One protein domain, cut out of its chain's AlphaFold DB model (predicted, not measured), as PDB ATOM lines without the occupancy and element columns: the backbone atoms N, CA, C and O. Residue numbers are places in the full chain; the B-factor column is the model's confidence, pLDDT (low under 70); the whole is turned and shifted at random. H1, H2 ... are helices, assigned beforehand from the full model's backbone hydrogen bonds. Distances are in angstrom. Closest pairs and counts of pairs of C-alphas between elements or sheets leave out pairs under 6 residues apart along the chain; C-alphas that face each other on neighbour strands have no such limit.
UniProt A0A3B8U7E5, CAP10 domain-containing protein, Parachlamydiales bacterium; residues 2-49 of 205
ATOM      1  N   ALA A   2     -40.132  46.941  32.182       64.75
ATOM      2  CA  ALA A   2     -40.695  46.894  30.816       64.75
ATOM      3  C   ALA A   2     -39.680  46.640  29.679       64.75
ATOM      4  O   ALA A   2     -39.930  45.813  28.816       64.75
ATOM      5  N   HIS A   3     -38.505  47.277  29.710       80.50
ATOM      6  CA  HIS A   3     -37.463  47.025  28.704       80.50
ATOM      7  C   HIS A   3     -36.792  45.647  28.868       80.50
ATOM      8  O   HIS A   3     -36.282  45.086  27.909       80.50
ATOM      9  N   PHE A   4     -36.736  45.085  30.079       86.19
ATOM     10  CA  PHE A   4     -36.056  43.802  30.300       86.19
ATOM     11  C   PHE A   4     -36.863  42.631  29.727       86.19
ATOM     12  O   PHE A   4     -36.284  41.734  29.118       86.19
ATOM     13  N   SER A   5     -38.189  42.677  29.876       88.12
ATOM     14  CA  SER A   5     -39.105  41.642  29.387       88.12
ATOM     15  C   SER A   5     -39.160  41.530  27.862       88.12
ATOM     16  O   SER A   5     -39.606  40.516  27.351       88.12
ATOM     17  N   THR A   6     -38.694  42.544  27.136       90.44
ATOM     18  CA  THR A   6     -38.610  42.524  25.670       90.44
ATOM     19  C   THR A   6     -37.208  42.189  25.165       90.44
ATOM     20  O   THR A   6     -36.970  42.207  23.963       90.44
ATOM     21  N   THR A   7     -36.245  41.907  26.055       93.62
ATOM     22  CA  THR A   7     -34.890  41.543  25.615       93.62
ATOM     23  C   THR A   7     -34.860  40.124  25.042       93.62
ATOM     24  O   THR A   7     -35.491  39.235  25.618       93.62
ATOM     25  N   PRO A   8     -34.037  39.850  24.012       95.44
ATOM     26  CA  PRO A   8     -33.976  38.526  23.385       95.44
ATOM     27  C   PRO A   8     -33.665  37.400  24.383       95.44
ATOM     28  O   PRO A   8     -34.243  36.322  24.336       95.44
ATOM     29  N   ARG A   9     -32.787  37.649  25.364       95.44
ATOM     30  CA  ARG A   9     -32.449  36.645  26.392       95.44
ATOM     31  C   ARG A   9     -33.608  36.340  27.339       95.44
ATOM     32  O   ARG A   9     -33.713  35.209  27.805       95.44
ATOM     33  N   PHE A  10     -34.445  37.334  27.643       95.69
ATOM     34  CA  PHE A  10     -35.656  37.111  28.428       95.69
ATOM     35  C   PHE A  10     -36.677  36.313  27.624       95.69
ATOM     36  O   PHE A  10     -37.155  35.298  28.124       95.69
ATOM     37  N   LEU A  11     -36.917  36.714  26.371       96.56
ATOM     38  CA  LEU A  11     -37.816  36.016  25.450       96.56
ATOM     39  C   LEU A  11     -37.404  34.549  25.275       96.56
ATOM     40  O   LEU A  11     -38.232  33.668  25.457       96.56
ATOM     41  N   LEU A  12     -36.114  34.266  25.067       97.69
ATOM     42  CA  LEU A  12     -35.602  32.893  24.987       97.69
ATOM     43  C   LEU A  12     -35.939  32.065  26.238       97.69
ATOM     44  O   LEU A  12     -36.335  30.908  26.122       97.69
ATOM     45  N   CYS A  13     -35.759  32.628  27.439       97.31
ATOM     46  CA  CYS A  13     -36.057  31.905  28.678       97.31
ATOM     47  C   CYS A  13     -37.563  31.695  28.861       97.31
ATOM     48  O   CYS A  13     -37.966  30.643  29.346       97.31
ATOM     49  N   GLN A  14     -38.388  32.663  28.457       96.00
ATOM     50  CA  GLN A  14     -39.839  32.512  28.465       96.00
ATOM     51  C   GLN A  14     -40.285  31.414  27.487       96.00
ATOM     52  O   GLN A  14     -40.995  30.498  27.890       96.00
ATOM     53  N   MET A  15     -39.781  31.425  26.249       96.75
ATOM     54  CA  MET A  15     -40.040  30.368  25.266       96.75
ATOM     55  C   MET A  15     -39.581  28.995  25.774       96.75
ATOM     56  O   MET A  15     -40.244  28.002  25.515       96.75
ATOM     57  N   ALA A  16     -38.487  28.915  26.540       97.12
ATOM     58  CA  ALA A  16     -38.036  27.662  27.155       97.12
ATOM     59  C   ALA A  16     -38.992  27.117  28.229       97.12
ATOM     60  O   ALA A  16     -39.042  25.907  28.439       97.12
ATOM     61  N   ALA A  17     -39.742  27.988  28.911       95.06
ATOM     62  CA  ALA A  17     -40.780  27.564  29.848       95.06
ATOM     63  C   ALA A  17     -42.019  27.012  29.119       95.06
ATOM     64  O   ALA A  17     -42.682  26.118  29.639       95.06
ATOM     65  N   GLU A  18     -42.308  27.520  27.917       94.88
ATOM     66  CA  GLU A  18     -43.454  27.120  27.086       94.88
ATOM     67  C   GLU A  18     -43.141  25.907  26.182       94.88
ATOM     68  O   GLU A  18     -44.027  25.101  25.906       94.88
ATOM     69  N   HIS A  19     -41.878  25.740  25.774       95.44
ATOM     70  CA  HIS A  19     -41.398  24.744  24.805       95.44
ATOM     71  C   HIS A  19     -40.189  23.957  25.338       95.44
ATOM     72  O   HIS A  19     -39.122  23.896  24.714       95.44
ATOM     73  N   SER A  20     -40.325  23.386  26.537       93.44
ATOM     74  CA  SER A  20     -39.230  22.703  27.251       93.44
ATOM     75  C   SER A  20     -38.668  21.467  26.533       93.44
ATOM     76  O   SER A  20     -37.528  21.074  26.769       93.44
ATOM     77  N   GLU A  21     -39.437  20.870  25.620       93.56
ATOM     78  CA  GLU A  21     -39.006  19.778  24.744       93.56
ATOM     79  C   GLU A  21     -38.062  20.247  23.626       93.56
ATOM     80  O   GLU A  21     -37.328  19.444  23.043       93.56
ATOM     81  N   SER A  22     -38.069  21.549  23.325       94.00
ATOM     82  CA  SER A  22     -37.289  22.137  22.238       94.00
ATOM     83  C   SER A  22     -36.183  23.075  22.701       94.00
ATOM     84  O   SER A  22     -35.143  23.141  22.039       94.00
ATOM     85  N   ILE A  23     -36.377  23.780  23.816       97.69
ATOM     86  CA  ILE A  23     -35.455  24.807  24.301       97.69
ATOM     87  C   ILE A  23     -35.110  24.554  25.771       97.69
ATOM     88  O   ILE A  23     -35.966  24.558  26.650       97.69
ATOM     89  N   ASP A  24     -33.812  24.440  26.046       97.56
ATOM     90  CA  ASP A  24     -33.260  24.405  27.397       97.56
ATOM     91  C   ASP A  24     -32.471  25.695  27.667       97.56
ATOM     92  O   ASP A  24     -31.285  25.806  27.356       97.56
ATOM     93  N   ALA A  25     -33.151  26.710  28.208       97.50
ATOM     94  CA  ALA A  25     -32.543  27.991  28.563       97.50
ATOM     95  C   ALA A  25     -32.986  28.466  29.952       97.50
ATOM     96  O   ALA A  25     -34.058  28.105  30.438       97.50
ATOM     97  N   GLY A  26     -32.141  29.266  30.602       97.06
ATOM     98  CA  GLY A  26     -32.441  29.884  31.889       97.06
ATOM     99  C   GLY A  26     -31.367  30.878  32.327       97.06
ATOM    100  O   GLY A  26     -30.214  30.828  31.889       97.06
ATOM    101  N   PHE A  27     -31.742  31.796  33.213       96.31
ATOM    102  CA  PHE A  27     -30.829  32.778  33.788       96.31
ATOM    103  C   PHE A  27     -30.018  32.178  34.940       96.31
ATOM    104  O   PHE A  27     -30.562  31.532  35.833       96.31
ATOM    105  N   ILE A  28     -28.719  32.485  34.977       94.12
ATOM    106  CA  ILE A  28     -27.811  32.055  36.054       94.12
ATOM    107  C   ILE A  28     -27.578  33.180  37.070       94.12
ATOM    108  O   ILE A  28     -27.840  33.034  38.265       94.12
ATOM    109  N   HIS A  29     -27.181  34.359  36.594       89.38
ATOM    110  CA  HIS A  29     -26.732  35.488  37.401       89.38
ATOM    111  C   HIS A  29     -27.409  36.774  36.924       89.38
ATOM    112  O   HIS A  29     -27.541  36.995  35.722       89.38
ATOM    113  N   LEU A  30     -27.877  37.581  37.876       90.31
ATOM    114  CA  LEU A  30     -28.620  38.816  37.639       90.31
ATOM    115  C   LEU A  30     -28.210  39.830  38.709       90.31
ATOM    116  O   LEU A  30     -28.513  39.622  39.883       90.31
ATOM    117  N   ASP A  31     -27.545  40.908  38.293       88.31
ATOM    118  CA  ASP A  31     -27.047  41.950  39.203       88.31
ATOM    119  C   ASP A  31     -28.172  42.814  39.780       88.31
ATOM    120  O   ASP A  31     -28.089  43.302  40.903       88.31
ATOM    121  N   ASN A  32     -29.241  43.023  39.008       90.50
ATOM    122  CA  ASN A  32     -30.355  43.870  39.412       90.50
ATOM    123  C   ASN A  32     -31.331  43.085  40.320       90.50
ATOM    124  O   ASN A  32     -31.966  42.141  39.833       90.50
ATOM    125  N   PRO A  33     -31.530  43.485  41.595       93.19
ATOM    126  CA  PRO A  33     -32.370  42.736  42.534       93.19
ATOM    127  C   PRO A  33     -33.838  42.622  42.109       93.19
ATOM    128  O   PRO A  33     -34.458  41.581  42.300       93.19
ATOM    129  N   GLN A  34     -34.396  43.668  41.492       91.00
ATOM    130  CA  GLN A  34     -35.796  43.687  41.053       91.00
ATOM    131  C   GLN A  34     -36.019  42.704  39.898       91.00
ATOM    132  O   GLN A  34     -37.002  41.965  39.884       91.00
ATOM    133  N   ILE A  35     -35.078  42.666  38.950       91.81
ATOM    134  CA  ILE A  35     -35.095  41.710  37.840       91.81
ATOM    135  C   ILE A  35     -34.909  40.286  38.364       91.81
ATOM    136  O   ILE A  35     -35.616  39.381  37.931       91.81
ATOM    137  N   LYS A  36     -33.997  40.089  39.322       93.69
ATOM    138  CA  LYS A  36     -33.766  38.787  39.951       93.69
ATOM    139  C   LYS A  36     -35.050  38.217  40.560       93.69
ATOM    140  O   LYS A  36     -35.413  37.098  40.215       93.69
ATOM    141  N   VAL A  37     -35.758  39.002  41.377       93.56
ATOM    142  CA  VAL A  37     -37.033  38.585  41.989       93.56
ATOM    143  C   VAL A  37     -38.080  38.245  40.927       93.56
ATOM    144  O   VAL A  37     -38.779  37.245  41.056       93.56
ATOM    145  N   ALA A  38     -38.182  39.039  39.855       92.38
ATOM    146  CA  ALA A  38     -39.126  38.764  38.771       92.38
ATOM    147  C   ALA A  38     -38.812  37.449  38.037       92.38
ATOM    148  O   ALA A  38     -39.704  36.629  37.846       92.38
ATOM    149  N   VAL A  39     -37.548  37.226  37.665       94.75
ATOM    150  CA  VAL A  39     -37.092  35.997  36.992       94.75
ATOM    151  C   VAL A  39     -37.297  34.769  37.882       94.75
ATOM    152  O   VAL A  39     -37.718  33.728  37.389       94.75
ATOM    153  N   GLU A  40     -37.029  34.885  39.186       94.50
ATOM    154  CA  GLU A  40     -37.254  33.809  40.161       94.50
ATOM    155  C   GLU A  40     -38.742  33.484  40.309       94.50
ATOM    156  O   GLU A  40     -39.117  32.316  40.252       94.50
ATOM    157  N   LYS A  41     -39.603  34.505  40.402       94.38
ATOM    158  CA  LYS A  41     -41.062  34.327  40.458       94.38
ATOM    159  C   LYS A  41     -41.617  33.640  39.204       94.38
ATOM    160  O   LYS A  41     -42.589  32.901  39.302       94.38
ATOM    161  N   LEU A  42     -41.007  33.888  38.046       94.38
ATOM    162  CA  LEU A  42     -41.374  33.269  36.770       94.38
ATOM    163  C   LEU A  42     -40.736  31.883  36.555       94.38
ATOM    164  O   LEU A  42     -40.974  31.268  35.523       94.38
ATOM    165  N   GLY A  43     -39.907  31.388  37.482       95.19
ATOM    166  CA  GLY A  43     -39.250  30.084  37.341       95.19
ATOM    167  C   GLY A  43     -38.178  30.028  36.245       95.19
ATOM    168  O   GLY A  43     -37.800  28.949  35.806       95.19
ATOM    169  N   LEU A  44     -37.646  31.175  35.808       96.44
ATOM    170  CA  LEU A  44     -36.721  31.269  34.668       96.44
ATOM    171  C   LEU A  44     -35.236  31.123  35.063       96.44
ATOM    172  O   LEU A  44     -34.340  31.450  34.281       96.44
ATOM    173  N   LYS A  45     -34.950  30.681  36.293       96.31
ATOM    174  CA  LYS A  45     -33.594  30.423  36.803       96.31
ATOM    175  C   LYS A  45     -33.172  28.982  36.518       96.31
ATOM    176  O   LYS A  45     -33.957  28.062  36.719       96.31
ATOM    177  N   LYS A  46     -31.904  28.780  36.155       96.38
ATOM    178  CA  LYS A  46     -31.289  27.448  36.026       96.38
ATOM    179  C   LYS A  46     -29.897  27.405  36.663       96.38
ATOM    180  O   LYS A  46     -29.261  28.458  36.796       96.38
ATOM    181  N   PRO A  47     -29.416  26.221  37.084       95.81
ATOM    182  CA  PRO A  47     -28.036  26.067  37.523       95.81
ATOM    183  C   PRO A  47     -27.065  26.397  36.375       95.81
ATOM    184  O   PRO A  47     -27.401  26.213  35.203       95.81
ATOM    185  N   PRO A  48     -25.861  26.904  36.684       95.69
ATOM    186  CA  PRO A  48     -24.871  27.192  35.662       95.69
ATOM    187  C   PRO A  48     -24.339  25.904  35.028       95.69
ATOM    188  O   PRO A  48     -24.064  24.928  35.722       95.69
ATOM    189  N   LEU A  49     -24.125  25.952  33.715       95.25
ATOM    190  CA  LEU A  49     -23.456  24.906  32.945       95.25
ATOM    191  C   LEU A  49     -22.065  25.374  32.508       95.25
ATOM    192  O   LEU A  49     -21.866  26.540  32.149       95.25
TER     193      LEU A  49
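Overview. This is residues 2 to 49 of the 205 residues of the protein "CAP10 domain-containing protein" of Parachlamydiales bacterium (UniProt A0A3B8U7E5). Two short helices, H1 and H2, run in nearly the same direction as two walls of a small, rounded body, and a long link, residues 19 to 32, folds back along its length from the end of H1 to the start of H2. After H2 the last printed residues cross this link near residues 26 and 27. The printed part has 48 residues with two named helices, H1 then H2, and no named strand; the class is all helix, with under half of the residues in the helices. It is compact, with a radius of gyration of the C-alphas of 10.3 A and spans of 30 by 23 by 16 A.

Arrangement. H1, residues 8 to 18, and H2, residues 33 to 41, are apart. In both, every O i to N i+4 pair is within hydrogen-bond range.

Along the chain. H1 measures 15.3 A from C-alpha 8 at (-33.976, 38.526, 23.385) to C-alpha 18. H2 measures 12.3 A and ends with C-alpha 41 at (-41.062, 34.327, 40.458).

Size, cuts and confidence. The two farthest C-alphas, those of Glu 21 and Pro 33, are 29.8 A apart. The link from H1 to H2 is long, with 14 residues. The printed part has no cut. Mean pLDDT of the printed part is 93.4; residue 2 is under 70.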